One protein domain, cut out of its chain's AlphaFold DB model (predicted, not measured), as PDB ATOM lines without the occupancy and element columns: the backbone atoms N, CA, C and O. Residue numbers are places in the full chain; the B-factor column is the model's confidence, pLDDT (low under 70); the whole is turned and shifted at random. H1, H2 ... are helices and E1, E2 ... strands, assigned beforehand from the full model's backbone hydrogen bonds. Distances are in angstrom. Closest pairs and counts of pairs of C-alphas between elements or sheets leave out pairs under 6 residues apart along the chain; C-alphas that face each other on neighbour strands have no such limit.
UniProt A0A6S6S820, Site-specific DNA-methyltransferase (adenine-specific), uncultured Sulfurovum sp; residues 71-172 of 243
ATOM      1  N   LYS A  71      26.917  97.804 -14.809       91.75
ATOM      2  CA  LYS A  71      27.337  96.404 -14.658       91.75
ATOM      3  C   LYS A  71      28.251  96.263 -13.438       91.75
ATOM      4  O   LYS A  71      29.453  96.501 -13.525       91.75
ATOM      5  N   THR A  72      27.681  95.832 -12.316       91.56
ATOM      6  CA  THR A  72      28.402  95.578 -11.052       91.56
ATOM      7  C   THR A  72      29.366  94.390 -11.166       91.56
ATOM      8  O   THR A  72      30.488  94.435 -10.673       91.56
ATOM      9  N   GLY A  73      28.945  93.323 -11.850       90.06
ATOM     10  CA  GLY A  73      29.673  92.055 -11.958       90.06
ATOM     11  C   GLY A  73      29.478  91.111 -10.766       90.06
ATOM     12  O   GLY A  73      29.778  89.931 -10.904       90.06
ATOM     13  N   PHE A  74      28.953  91.593  -9.633       93.38
ATOM     14  CA  PHE A  74      28.599  90.762  -8.479       93.38
ATOM     15  C   PHE A  74      27.616  91.489  -7.541       93.38
ATOM     16  O   PHE A  74      28.021  92.231  -6.652       93.38
ATOM     17  N   ASN A  75      26.309  91.324  -7.767       94.56
ATOM     18  CA  ASN A  75      25.283  92.151  -7.115       94.56
ATOM     19  C   ASN A  75      25.316  92.112  -5.579       94.56
ATOM     20  O   ASN A  75      25.143  93.166  -4.986       94.56
ATOM     21  N   GLU A  76      25.583  90.961  -4.951       95.69
ATOM     22  CA  GLU A  76      25.594  90.810  -3.479       95.69
ATOM     23  C   GLU A  76      26.566  91.767  -2.769       95.69
ATOM     24  O   GLU A  76      26.308  92.171  -1.643       95.69
ATOM     25  N   ALA A  77      27.679  92.135  -3.414       96.06
ATOM     26  CA  ALA A  77      28.650  93.057  -2.824       96.06
ATOM     27  C   ALA A  77      28.276  94.531  -3.038       96.06
ATOM     28  O   ALA A  77      28.542  95.367  -2.178       96.06
ATOM     29  N   PHE A  78      27.691  94.853  -4.196       96.81
ATOM     30  CA  PHE A  78      27.509  96.236  -4.650       96.81
ATOM     31  C   PHE A  78      26.094  96.775  -4.461       96.81
ATOM     32  O   PHE A  78      25.925  97.988  -4.479       96.81
ATOM     33  N   ILE A  79      25.086  95.913  -4.336       97.44
ATOM     34  CA  ILE A  79      23.697  96.318  -4.135       97.44
ATOM     35  C   ILE A  79      23.325  95.999  -2.696       97.44
ATOM     36  O   ILE A  79      23.321  94.835  -2.302       97.44
ATOM     37  N   ILE A  80      23.017  97.040  -1.933       98.19
ATOM     38  CA  ILE A  80      22.727  96.959  -0.504       98.19
ATOM     39  C   ILE A  80      21.332  97.508  -0.199       98.19
ATOM     40  O   ILE A  80      20.762  98.284  -0.976       98.19
ATOM     41  N   ASP A  81      20.780  97.095   0.938       98.12
ATOM     42  CA  ASP A  81      19.544  97.654   1.475       98.12
ATOM     43  C   ASP A  81      19.806  98.955   2.253       98.12
ATOM     44  O   ASP A  81      20.945  99.387   2.453       98.12
ATOM     45  N   THR A  82      18.726  99.607   2.685       98.19
ATOM     46  CA  THR A  82      18.824 100.868   3.440       98.19
ATOM     47  C   THR A  82      19.481 100.671   4.804       98.19
ATOM     48  O   THR A  82      20.266 101.516   5.212       98.19
ATOM     49  N   LYS A  83      19.256  99.531   5.468       98.31
ATOM     50  CA  LYS A  83      19.886  99.237   6.760       98.31
ATOM     51  C   LYS A  83      21.413  99.194   6.639       98.31
ATOM     52  O   LYS A  83      22.110  99.886   7.371       98.31
ATOM     53  N   THR A  84      21.924  98.438   5.673       98.25
ATOM     54  CA  THR A  84      23.363  98.325   5.405       98.25
ATOM     55  C   THR A  84      23.943  99.673   4.983       98.25
ATOM     56  O   THR A  84      25.028 100.039   5.425       98.25
ATOM     57  N   LYS A  85      23.220 100.448   4.160       98.38
ATOM     58  CA  LYS A  85      23.614 101.816   3.788       98.38
ATOM     59  C   LYS A  85      23.820 102.691   5.026       98.38
ATOM     60  O   LYS A  85      24.857 103.336   5.148       98.38
ATOM     61  N   ASP A  86      22.842 102.704   5.926       98.38
ATOM     62  CA  ASP A  86      22.862 103.545   7.121       98.38
ATOM     63  C   ASP A  86      23.984 103.116   8.082       98.38
ATOM     64  O   ASP A  86      24.705 103.969   8.595       98.38
ATOM     65  N   GLU A  87      24.216 101.809   8.252       98.38
ATOM     66  CA  GLU A  87      25.340 101.274   9.036       98.38
ATOM     67  C   GLU A  87      26.707 101.689   8.465       98.38
ATOM     68  O   GLU A  87      27.608 102.067   9.218       98.38
ATOM     69  N   LEU A  88      26.874 101.646   7.139       98.38
ATOM     70  CA  LEU A  88      28.123 102.041   6.477       98.38
ATOM     71  C   LEU A  88      28.396 103.539   6.626       98.38
ATOM     72  O   LEU A  88      29.520 103.918   6.949       98.38
ATOM     73  N   ILE A  89      27.374 104.379   6.449       98.25
ATOM     74  CA  ILE A  89      27.492 105.838   6.598       98.25
ATOM     75  C   ILE A  89      27.721 106.228   8.063       98.25
ATOM     76  O   ILE A  89      28.498 107.140   8.337       98.25
ATOM     77  N   ALA A  90      27.092 105.535   9.016       98.25
ATOM     78  CA  ALA A  90      27.307 105.785  10.440       98.25
ATOM     79  C   ALA A  90      28.751 105.475  10.873       98.25
ATOM     80  O   ALA A  90      29.316 106.205  11.685       98.25
ATOM     81  N   LYS A  91      29.355 104.414  10.319       97.75
ATOM     82  CA  LYS A  91      30.768 104.074  10.553       97.75
ATOM     83  C   LYS A  91      31.731 105.027   9.846       97.75
ATOM     84  O   LYS A  91      32.782 105.349  10.389       97.75
ATOM     85  N   ASP A  92      31.395 105.435   8.627       97.44
ATOM     86  CA  ASP A  92      32.217 106.303   7.793       97.44
ATOM     87  C   ASP A  92      31.324 107.178   6.909       97.44
ATOM     88  O   ASP A  92      30.834 106.745   5.859       97.44
ATOM     89  N   LYS A  93      31.156 108.438   7.323       97.62
ATOM     90  CA  LYS A  93      30.285 109.407   6.651       97.62
ATOM     91  C   LYS A  93      30.666 109.623   5.183       97.62
ATOM     92  O   LYS A  93      29.789 109.887   4.365       97.62
ATOM     93  N   LYS A  94      31.943 109.454   4.821       97.38
ATOM     94  CA  LYS A  94      32.419 109.629   3.442       97.38
ATOM     95  C   LYS A  94      31.834 108.586   2.484       97.38
ATOM     96  O   LYS A  94      31.727 108.840   1.286       97.38
ATOM     97  N   SER A  95      31.359 107.449   3.001       97.62
ATOM     98  CA  SER A  95      30.649 106.420   2.225       97.62
ATOM     99  C   SER A  95      29.453 106.974   1.440       97.62
ATOM    100  O   SER A  95      29.137 106.456   0.369       97.62
ATOM    101  N   GLU A  96      28.805 108.037   1.930       97.44
ATOM    102  CA  GLU A  96      27.668 108.687   1.266       97.44
ATOM    103  C   GLU A  96      28.006 109.174  -0.157       97.44
ATOM    104  O   GLU A  96      27.166 109.104  -1.053       97.44
ATOM    105  N   GLU A  97      29.255 109.578  -0.416       96.19
ATOM    106  CA  GLU A  97      29.694 110.080  -1.727       96.19
ATOM    107  C   GLU A  97      29.540 109.038  -2.843       96.19
ATOM    108  O   GLU A  97      29.224 109.377  -3.992       96.19
ATOM    109  N   ILE A  98      29.746 107.763  -2.500       96.12
ATOM    110  CA  ILE A  98      29.764 106.640  -3.441       96.12
ATOM    111  C   ILE A  98      28.560 105.712  -3.299       96.12
ATOM    112  O   ILE A  98      28.437 104.783  -4.093       96.12
ATOM    113  N   ILE A  99      27.652 105.949  -2.350       97.88
ATOM    114  CA  ILE A  99      26.400 105.198  -2.268       97.88
ATOM    115  C   ILE A  99      25.291 105.960  -2.997       97.88
ATOM    116  O   ILE A  99      24.930 107.075  -2.635       97.88
ATOM    117  N   LYS A 100      24.737 105.350  -4.048       97.19
ATOM    118  CA  LYS A 100      23.751 105.979  -4.935       97.19
ATOM    119  C   LYS A 100      22.435 105.207  -4.945       97.19
ATOM    120  O   LYS A 100      22.459 103.978  -4.878       97.19
ATOM    121  N   PRO A 101      21.277 105.876  -5.044       97.56
ATOM    122  CA  PRO A 101      20.003 105.178  -5.141       97.56
ATOM    123  C   PRO A 101      19.916 104.420  -6.477       97.56
ATOM    124  O   PRO A 101      20.325 104.930  -7.521       97.56
ATOM    125  N   LEU A 102      19.404 103.186  -6.445       97.62
ATOM    126  CA  LEU A 102      19.414 102.264  -7.584       97.62
ATOM    127  C   LEU A 102      18.004 101.806  -7.978       97.62
ATOM    128  O   LEU A 102      17.241 101.323  -7.139       97.62
ATOM    129  N   LEU A 103      17.708 101.853  -9.278       96.94
ATOM    130  CA  LEU A 103      16.559 101.193  -9.899       96.94
ATOM    131  C   LEU A 103      16.978  99.918 -10.645       96.94
ATOM    132  O   LEU A 103      17.991  99.864 -11.351       96.94
ATOM    133  N   ASN A 104      16.154  98.885 -10.517       93.00
ATOM    134  CA  ASN A 104      16.235  97.639 -11.272       93.00
ATOM    135  C   ASN A 104      15.101  97.544 -12.301       93.00
ATOM    136  O   ASN A 104      14.105  98.252 -12.196       93.00
ATOM    137  N   GLY A 105      15.199  96.606 -13.250       89.88
ATOM    138  CA  GLY A 105      14.172  96.392 -14.281       89.88
ATOM    139  C   GLY A 105      12.738  96.313 -13.741       89.88
ATOM    140  O   GLY A 105      11.842  96.982 -14.244       89.88
ATOM    141  N   ARG A 106      12.532  95.577 -12.640       90.06
ATOM    142  CA  ARG A 106      11.210  95.417 -12.003       90.06
ATOM    143  C   ARG A 106      10.627  96.710 -11.417       90.06
ATOM    144  O   ARG A 106       9.415  96.791 -11.226       90.06
ATOM    145  N   ASP A 107      11.487  97.682 -11.124       93.38
ATOM    146  CA  ASP A 107      11.127  98.949 -10.490       93.38
ATOM    147  C   ASP A 107      10.546  99.935 -11.520       93.38
ATOM    148  O   ASP A 107       9.848 100.874 -11.147       93.38
ATOM    149  N   VAL A 108      10.796  99.716 -12.817       93.75
ATOM    150  CA  VAL A 108      10.434 100.626 -13.912       93.75
ATOM    151  C   VAL A 108       9.177 100.148 -14.639       93.75
ATOM    152  O   VAL A 108       9.034  98.976 -14.989       93.75
ATOM    153  N   LYS A 109       8.244 101.073 -14.882       92.31
ATOM    154  CA  LYS A 109       6.999 100.865 -15.631       92.31
ATOM    155  C   LYS A 109       6.764 102.029 -16.598       92.31
ATOM    156  O   LYS A 109       7.486 103.022 -16.606       92.31
ATOM    157  N   LYS A 110       5.732 101.912 -17.434       93.06
ATOM    158  CA  LYS A 110       5.311 102.990 -18.333       93.06
ATOM    159  C   LYS A 110       4.967 104.251 -17.525       93.06
ATOM    160  O   LYS A 110       4.105 104.188 -16.650       93.06
ATOM    161  N   TYR A 111       5.645 105.364 -17.818       95.12
ATOM    162  CA  TYR A 111       5.507 106.684 -17.174       95.12
ATOM    163  C   TYR A 111       5.818 106.775 -15.674       95.12
ATOM    164  O   TYR A 111       5.644 107.846 -15.094       95.12
ATOM    165  N   LYS A 112       6.244 105.694 -15.018       95.25
ATOM    166  CA  LYS A 112       6.531 105.727 -13.583       95.25
ATOM    167  C   LYS A 112       7.540 104.672 -13.180       95.25
ATOM    168  O   LYS A 112       7.679 103.639 -13.831       95.25
ATOM    169  N   TYR A 113       8.149 104.877 -12.028       95.56
ATOM    170  CA  TYR A 113       8.926 103.860 -11.339       95.56
ATOM    171  C   TYR A 113       8.525 103.795  -9.867       95.56
ATOM    172  O   TYR A 113       7.942 104.729  -9.318       95.56
ATOM    173  N   LYS A 114       8.831 102.667  -9.229       96.38
ATOM    174  CA  LYS A 114       8.705 102.472  -7.787       96.38
ATOM    175  C   LYS A 114      10.063 102.062  -7.246       96.38
ATOM    176  O   LYS A 114      10.480 100.920  -7.421       96.38
ATOM    177  N   TRP A 115      10.744 102.995  -6.590       96.12
ATOM    178  CA  TRP A 115      12.001 102.682  -5.929       96.12
ATOM    179  C   TRP A 115      11.753 101.763  -4.730       96.12
ATOM    180  O   TRP A 115      10.869 102.005  -3.913       96.12
ATOM    181  N   ASN A 116      12.536 100.691  -4.654       95.31
ATOM    182  CA  ASN A 116      12.427  99.658  -3.627       95.31
ATOM    183  C   ASN A 116      13.590  99.736  -2.628       95.31
ATOM    184  O   ASN A 116      14.082  98.702  -2.185       95.31
ATOM    185  N   ASN A 117      14.053 100.952  -2.311       96.44
ATOM    186  CA  ASN A 117      15.081 101.204  -1.294       96.44
ATOM    187  C   ASN A 117      16.401 100.439  -1.523       96.44
ATOM    188  O   ASN A 117      17.106 100.101  -0.570       96.44
ATOM    189  N   ASN A 118      16.721 100.166  -2.793       97.00
ATOM    190  CA  ASN A 118      17.990  99.574  -3.197       97.00
ATOM    191  C   ASN A 118      19.025 100.671  -3.407       97.00
ATOM    192  O   ASN A 118      18.740 101.696  -4.040       97.00
ATOM    193  N   TRP A 119      20.234 100.398  -2.944       98.25
ATOM    194  CA  TRP A 119      21.366 101.301  -3.024       98.25
ATOM    195  C   TRP A 119      22.538 100.612  -3.706       98.25
ATOM    196  O   TRP A 119      22.760  99.417  -3.537       98.25
ATOM    197  N   LEU A 120      23.283 101.372  -4.495       97.69
ATOM    198  CA  LEU A 120      24.472 100.940  -5.206       97.69
ATOM    199  C   LEU A 120      25.705 101.527  -4.526       97.69
ATOM    200  O   LEU A 120      25.828 102.744  -4.444       97.69
ATOM    201  N   ILE A 121      26.659 100.681  -4.151       97.62
ATOM    202  CA  ILE A 121      28.028 101.108  -3.861       97.62
ATOM    203  C   ILE A 121      28.745 101.308  -5.204       97.62
ATOM    204  O   ILE A 121      29.150 100.356  -5.872       97.62
ATOM    205  N   PHE A 122      28.876 102.554  -5.641       95.44
ATOM    206  CA  PHE A 122      29.432 102.940  -6.933       95.44
ATOM    207  C   PHE A 122      30.956 103.140  -6.864       95.44
ATOM    208  O   PHE A 122      31.478 104.232  -7.077       95.44
ATOM    209  N   LEU A 123      31.687 102.056  -6.579       93.50
ATOM    210  CA  LEU A 123      33.153 102.041  -6.621       93.50
ATOM    211  C   LEU A 123      33.672 101.834  -8.043       93.50
ATOM    212  O   LEU A 123      33.410 100.807  -8.673       93.50
ATOM    213  N   ARG A 124      34.491 102.761  -8.525       90.81
ATOM    214  CA  ARG A 124      35.192 102.672  -9.810       90.81
ATOM    215  C   ARG A 124      36.682 102.432  -9.605       90.81
ATOM    216  O   ARG A 124      37.202 102.528  -8.497       90.81
ATOM    217  N   ALA A 125      37.381 102.114 -10.691       87.88
ATOM    218  CA  ALA A 125      38.819 101.861 -10.647       87.88
ATOM    219  C   ALA A 125      39.622 103.108 -10.230       87.88
ATOM    220  O   ALA A 125      40.678 102.966  -9.611       87.88
ATOM    221  N   GLU A 126      39.108 104.310 -10.520       88.94
ATOM    222  CA  GLU A 126      39.752 105.574 -10.143       88.94
ATOM    223  C   GLU A 126      39.614 105.888  -8.649       88.94
ATOM    224  O   GLU A 126      40.405 106.657  -8.112       88.94
ATOM    225  N   ASN A 127      38.635 105.294  -7.957       91.50
ATOM    226  CA  ASN A 127      38.495 105.487  -6.520       91.50
ATOM    227  C   ASN A 127      39.654 104.808  -5.775       91.50
ATOM    228  O   ASN A 127      40.107 103.713  -6.140       91.50
ATOM    229  N   ASN A 128      40.113 105.447  -4.702       94.50
ATOM    230  CA  ASN A 128      40.976 104.822  -3.716       94.50
ATOM    231  C   ASN A 128      40.105 104.201  -2.618       94.50
ATOM    232  O   ASN A 128      39.418 104.918  -1.902       94.50
ATOM    233  N   ILE A 129      40.101 102.871  -2.489       95.31
ATOM    234  CA  ILE A 129      39.288 102.181  -1.470       95.31
ATOM    235  C   ILE A 129      39.737 102.500  -0.036       95.31
ATOM    236  O   ILE A 129      38.932 102.396   0.883       95.31
ATOM    237  N   GLU A 130      40.997 102.905   0.158       96.81
ATOM    238  CA  GLU A 130      41.513 103.303   1.476       96.81
ATOM    239  C   GLU A 130      40.838 104.570   2.006       96.81
ATOM    240  O   GLU A 130      40.758 104.763   3.215       96.81
ATOM    241  N   ASP A 131      40.285 105.391   1.112       97.38
ATOM    242  CA  ASP A 131      39.535 106.587   1.479       97.38
ATOM    243  C   ASP A 131      38.166 106.256   2.098       97.38
ATOM    244  O   ASP A 131      37.519 107.165   2.609       97.38
ATOM    245  N   TYR A 132      37.724 104.993   2.029       97.88
ATOM    246  CA  TYR A 132      36.412 104.537   2.497       97.88
ATOM    247  C   TYR A 132      36.536 103.278   3.383       97.88
ATOM    248  O   TYR A 132      36.183 102.174   2.941       97.88
ATOM    249  N   PRO A 133      37.053 103.377   4.625       97.88
ATOM    250  CA  PRO A 133      37.336 102.213   5.468       97.88
ATOM    251  C   PRO A 133      36.134 101.289   5.719       97.88
ATOM    252  O   PRO A 133      36.287 100.066   5.659       97.88
ATOM    253  N   ALA A 134      34.931 101.834   5.937       98.19
ATOM    254  CA  ALA A 134      33.734 101.013   6.166       98.19
ATOM    255  C   ALA A 134      33.327 100.234   4.903       98.19
ATOM    256  O   ALA A 134      32.975  99.053   4.962       98.19
ATOM    257  N   ILE A 135      33.437 100.872   3.736       98.31
ATOM    258  CA  ILE A 135      33.190 100.227   2.444       98.31
ATOM    259  C   ILE A 135      34.252  99.165   2.166       98.31
ATOM    260  O   ILE A 135      33.917  98.078   1.694       98.31
ATOM    261  N   LYS A 136      35.519  99.431   2.496       98.12
ATOM    262  CA  LYS A 136      36.603  98.449   2.391       98.12
ATOM    263  C   LYS A 136      36.316  97.205   3.230       98.12
ATOM    264  O   LYS A 136      36.427  96.090   2.717       98.12
ATOM    265  N   GLU A 137      35.916  97.388   4.488       98.06
ATOM    266  CA  GLU A 137      35.511  96.304   5.393       98.06
ATOM    267  C   GLU A 137      34.374  95.470   4.779       98.06
ATOM    268  O   GLU A 137      34.464  94.244   4.707       98.06
ATOM    269  N   HIS A 138      33.335  96.131   4.257       97.94
ATOM    270  CA  HIS A 138      32.219  95.472   3.577       97.94
ATOM    271  C   HIS A 138      32.659  94.682   2.340       97.94
ATOM    272  O   HIS A 138      32.319  93.507   2.208       97.94
ATOM    273  N   MET A 139      33.461  95.286   1.461       97.38
ATOM    274  CA  MET A 139      33.937  94.647   0.230       97.38
ATOM    275  C   MET A 139      34.847  93.448   0.510       97.38
ATOM    276  O   MET A 139      34.792  92.454  -0.219       97.38
ATOM    277  N   ASN A 140      35.638  93.492   1.587       96.94
ATOM    278  CA  ASN A 140      36.514  92.388   1.980       96.94
ATOM    279  C   ASN A 140      35.750  91.085   2.262       96.94
ATOM    280  O   ASN A 140      36.268  90.012   1.951       96.94
ATOM    281  N   LYS A 141      34.493  91.158   2.731       97.50
ATOM    282  CA  LYS A 141      33.615  89.981   2.913       97.50
ATOM    283  C   LYS A 141      33.410  89.193   1.613       97.50
ATOM    284  O   LYS A 141      33.165  87.990   1.641       97.50
ATOM    285  N   TYR A 142      33.538  89.864   0.469       96.56
ATOM    286  CA  TYR A 142      33.320  89.301  -0.862       96.56
ATOM    287  C   TYR A 142      34.606  89.180  -1.691       96.56
ATOM    288  O   TYR A 142      34.538  88.741  -2.842       96.56
ATOM    289  N   LYS A 143      35.774  89.527  -1.134       94.94
ATOM    290  CA  LYS A 143      37.053  89.637  -1.858       94.94
ATOM    291  C   LYS A 143      37.371  88.408  -2.710       94.94
ATOM    292  O   LYS A 143      37.559  88.539  -3.914       94.94
ATOM    293  N   ASN A 144      37.284  87.211  -2.128       93.81
ATOM    294  CA  ASN A 144      37.555  85.953  -2.834       93.81
ATOM    295  C   ASN A 144      36.657  85.739  -4.065       93.81
ATOM    296  O   ASN A 144      37.093  85.158  -5.056       93.81
ATOM    297  N   LYS A 145      35.389  86.173  -4.017       94.12
ATOM    298  CA  LYS A 145      34.469  86.093  -5.166       94.12
ATOM    299  C   LYS A 145      34.781  87.188  -6.190       94.12
ATOM    300  O   LYS A 145      34.705  86.953  -7.392       94.12
ATOM    301  N   LEU A 146      35.135  88.379  -5.711       92.94
ATOM    302  CA  LEU A 146      35.410  89.552  -6.530       92.94
ATOM    303  C   LEU A 146      36.732  89.461  -7.309       92.94
ATOM    304  O   LEU A 146      36.770  89.918  -8.451       92.94
ATOM    305  N   GLU A 147      37.774  88.857  -6.733       91.94
ATOM    306  CA  GLU A 147      39.079  88.613  -7.376       91.94
ATOM    307  C   GLU A 147      39.005  87.536  -8.463       91.94
ATOM    308  O   GLU A 147      39.728  87.601  -9.450       91.94
ATOM    309  N   LYS A 148      38.077  86.581  -8.339       90.44
ATOM    310  CA  LYS A 148      37.829  85.549  -9.361       90.44
ATOM    311  C   LYS A 148      37.113  86.080 -10.606       90.44
ATOM    312  O   LYS A 148      36.903  85.331 -11.560       90.44
ATOM    313  N   ARG A 149      36.688  87.346 -10.616       87.19
ATOM    314  CA  ARG A 149      36.051  87.945 -11.792       87.19
ATOM    315  C   ARG A 149      37.097  88.102 -12.895       87.19
ATOM    316  O   ARG A 149      38.160  88.661 -12.665       87.19
ATOM    317  N   SER A 150      36.760  87.686 -14.114       67.31
ATOM    318  CA  SER A 150      37.566  87.969 -15.309       67.31
ATOM    319  C   SER A 150      37.491  89.471 -15.633       67.31
ATOM    320  O   SER A 150      36.620  89.936 -16.371       67.31
ATOM    321  N   SER A 151      38.318  90.270 -14.963       69.31
ATOM    322  CA  SER A 151      38.467  91.703 -15.200       69.31
ATOM    323  C   SER A 151      39.870  92.137 -14.794       69.31
ATOM    324  O   SER A 151      40.296  91.868 -13.679       69.31
ATOM    325  N   PHE A 152      40.564  92.866 -15.669       64.88
ATOM    326  CA  PHE A 152      41.882  93.457 -15.390       64.88
ATOM    327  C   PHE A 152      41.829  94.667 -14.433       64.88
ATOM    328  O   PHE A 152      42.797  95.409 -14.301       64.88
ATOM    329  N   LYS A 153      40.682  94.915 -13.794       78.44
ATOM    330  CA  LYS A 153      40.458  96.066 -12.919       78.44
ATOM    331  C   LYS A 153      40.695  95.710 -11.459       78.44
ATOM    332  O   LYS A 153      40.708  94.546 -11.069       78.44
ATOM    333  N   LYS A 154      40.788  96.748 -10.623       90.50
ATOM    334  CA  LYS A 154      40.820  96.596  -9.167       90.50
ATOM    335  C   LYS A 154      39.628  95.753  -8.704       90.50
ATOM    336  O   LYS A 154      38.483  96.065  -9.044       90.50
ATOM    337  N   TRP A 155      39.895  94.719  -7.909       92.00
ATOM    338  CA  TRP A 155      38.906  93.715  -7.499       92.00
ATOM    339  C   TRP A 155      37.680  94.308  -6.791       92.00
ATOM    340  O   TRP A 155      36.616  93.711  -6.840       92.00
ATOM    341  N   TYR A 156      37.790  95.484  -6.178       92.88
ATOM    342  CA  TYR A 156      36.690  96.162  -5.487       92.88
ATOM    343  C   TYR A 156      35.843  97.077  -6.384       92.88
ATOM    344  O   TYR A 156      34.860  97.647  -5.923       92.88
ATOM    345  N   SER A 157      36.215  97.259  -7.652       93.19
ATOM    346  CA  SER A 157      35.487  98.136  -8.573       93.19
ATOM    347  C   SER A 157      34.340  97.410  -9.287       93.19
ATOM    348  O   SER A 157      34.350  96.183  -9.455       93.19
ATOM    349  N   ILE A 158      33.340  98.165  -9.736       91.56
ATOM    350  CA  ILE A 158      32.319  97.667 -10.661       91.56
ATOM    351  C   ILE A 158      32.967  97.177 -11.967       91.56
ATOM    352  O   ILE A 158      33.968  97.716 -12.439       91.56
ATOM    353  N   GLN A 159      32.389  96.145 -12.580       83.69
ATOM    354  CA  GLN A 159      33.006  95.485 -13.735       83.69
ATOM    355  C   GLN A 159      32.948  96.329 -15.027       83.69
ATOM    356  O   GLN A 159      33.888  96.310 -15.823       83.69
ATOM    357  N   GLY A 160      31.860  97.070 -15.261       70.75
ATOM    358  CA  GLY A 160      31.653  97.818 -16.510       70.75
ATOM    359  C   GLY A 160      32.626  98.989 -16.704       70.75
ATOM    360  O   GLY A 160      32.878  99.753 -15.777       70.75
ATOM    361  N   GLU A 161      33.188  99.147 -17.908       67.25
ATOM    362  CA  GLU A 161      33.778 100.425 -18.337       67.25
ATOM    363  C   GLU A 161      32.665 101.370 -18.759       67.25
ATOM    364  O   GLU A 161      32.131 101.295 -19.865       67.25
ATOM    365  N   LEU A 162      32.302 102.263 -17.850       71.38
ATOM    366  CA  LEU A 162      31.419 103.364 -18.178       71.38
ATOM    367  C   LEU A 162      32.296 104.540 -18.573       71.38
ATOM    368  O   LEU A 162      33.125 104.992 -17.784       71.38
ATOM    369  N   LYS A 163      32.104 105.038 -19.797       82.38
ATOM    370  CA  LYS A 163      32.704 106.308 -20.212       82.38
ATOM    371  C   LYS A 163      32.318 107.383 -19.197       82.38
ATOM    372  O   LYS A 163      31.198 107.357 -18.685       82.38
ATOM    373  N   LYS A 164      33.220 108.340 -18.956       83.56
ATOM    374  CA  LYS A 164      33.000 109.439 -18.004       83.56
ATOM    375  C   LYS A 164      31.630 110.097 -18.161       83.56
ATOM    376  O   LYS A 164      30.842 110.176 -17.226       83.56
ATOM    377  N   GLU A 165      31.331 110.434 -19.400       85.56
ATOM    378  CA  GLU A 165      30.078 111.042 -19.821       85.56
ATOM    379  C   GLU A 165      28.837 110.193 -19.480       85.56
ATOM    380  O   GLU A 165      27.787 110.725 -19.151       85.56
ATOM    381  N   THR A 166      28.928 108.858 -19.515       86.00
ATOM    382  CA  THR A 166      27.775 107.981 -19.260       86.00
ATOM    383  C   THR A 166      27.296 108.075 -17.817       86.00
ATOM    384  O   THR A 166      26.093 108.167 -17.597       86.00
ATOM    385  N   TYR A 167      28.194 108.062 -16.829       84.88
ATOM    386  CA  TYR A 167      27.748 108.213 -15.441       84.88
ATOM    387  C   TYR A 167      27.405 109.666 -15.103       84.88
ATOM    388  O   TYR A 167      26.522 109.877 -14.288       84.88
ATOM    389  N   GLN A 168      28.021 110.659 -15.758       89.31
ATOM    390  CA  GLN A 168      27.583 112.055 -15.626       89.31
ATOM    391  C   GLN A 168      26.139 112.219 -16.111       89.31
ATOM    392  O   GLN A 168      25.337 112.891 -15.477       89.31
ATOM    393  N   ASN A 169      25.756 111.521 -17.182       92.50
ATOM    394  CA  ASN A 169      24.373 111.533 -17.655       92.50
ATOM    395  C   ASN A 169      23.401 110.788 -16.719       92.50
ATOM    396  O   ASN A 169      22.202 111.033 -16.800       92.50
ATOM    397  N   LEU A 170      23.874 109.905 -15.826       92.81
ATOM    398  CA  LEU A 170      23.032 109.325 -14.765       92.81
ATOM    399  C   LEU A 170      22.708 110.342 -13.661       92.81
ATOM    400  O   LEU A 170      21.708 110.169 -12.969       92.81
ATOM    401  N   GLU A 171      23.508 111.398 -13.525       92.88
ATOM    402  CA  GLU A 171      23.293 112.495 -12.573       92.88
ATOM    403  C   GLU A 171      22.429 113.628 -13.154       92.88
ATOM    404  O   GLU A 171      22.288 114.678 -12.534       92.88
ATOM    405  N   ASN A 172      21.837 113.407 -14.330       94.19
ATOM    406  CA  ASN A 172      20.915 114.327 -14.983       94.19
ATOM    407  C   ASN A 172      19.555 113.662 -15.247       94.19
ATOM    408  O   ASN A 172      19.408 112.427 -15.197       94.19
TER     409      ASN A 172
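Overview. This is residues 71 to 172 of the 243 residues of the protein "Site-specific DNA-methyltransferase (adenine-specific)" of uncultured Sulfurovum sp (UniProt A0A6S6S820). A short antiparallel hairpin, E1 and E2, lies near the middle, with H1 and H2 close to it and H4 packed at a steep angle on H2; long loops make much of the rest. The loop of residues 104 to 118 runs out from the hairpin and makes one end of the longest axis, while H6, within the free-standing residues 163 to 172, sticks out near the end of the printed part. The printed part has 102 residues, under half of them in named elements, which follow as H1, H2, H3, E1, E2, H4, H5, H6: mostly helix. It is compact, with a radius of gyration of the C-alphas of 13.9 A and spans of 40 by 31 by 23 A.

Arrangement. H1, residues 75 to 78, is close but not clearly touching H4, residues 133 to 140; their closest C-alphas, of Ala 77 and Met 139, are 6.3 A apart. Residues 79 to 80 pair, antiparallel, with residues 119 to 120 of E2, residues 119 to 121. H2, residues 82 to 91, touches H4, the closest C-alphas being those of Leu 88 and Ala 134 at 5.7 A; they run opposite ways at a steep tilt of 52 degrees. H2 and H3, residues 93 to 97, only just touch, and only at the corner by their link, with 3 pairs of C-alphas within 8 A; the closest are those of Ile 89 and Ser 95, 5.4 A apart. E1, residues 99 to 103, and E2 form an antiparallel hairpin; N 100 and O 120 at 2.9 A, and N 120 and O 100 at 2.8 A, are within hydrogen-bond range. H4 and H5, residues 143 to 147, meet only through their link. H6, residues 164 to 170, is apart from H5. Every O i to N i+4 pair is within hydrogen-bond range in H2, H4, H5 and H6; H3 has 0 of 1, but 2 of 2 O i to N i+3 pairs, and H1 is too short for an O i to N i+4 pair.

Along the chain. H1 begins at C-alpha 75, (25.283, 92.151, -7.115). H2 is 14.3 A long from first to last C-alpha, H3 8.4 A and E1 13.1 A. E2 begins at C-alpha 119, (21.366, 101.301, -3.024). H4 and H6 are each 10.5 A long, and H6 ends at C-alpha 170, (23.032, 109.325, -14.765).

Size, cuts and confidence. The two C-alphas farthest apart, those of Lys 110 and Glu 130, are 41.3 A apart. The printed part has no cut. The links E1 to E2, E2 to H4 and H5 to H6 are long. The mean pLDDT of the printed part is 92.8, and residues 150 to 152 and residue 161 are under 70.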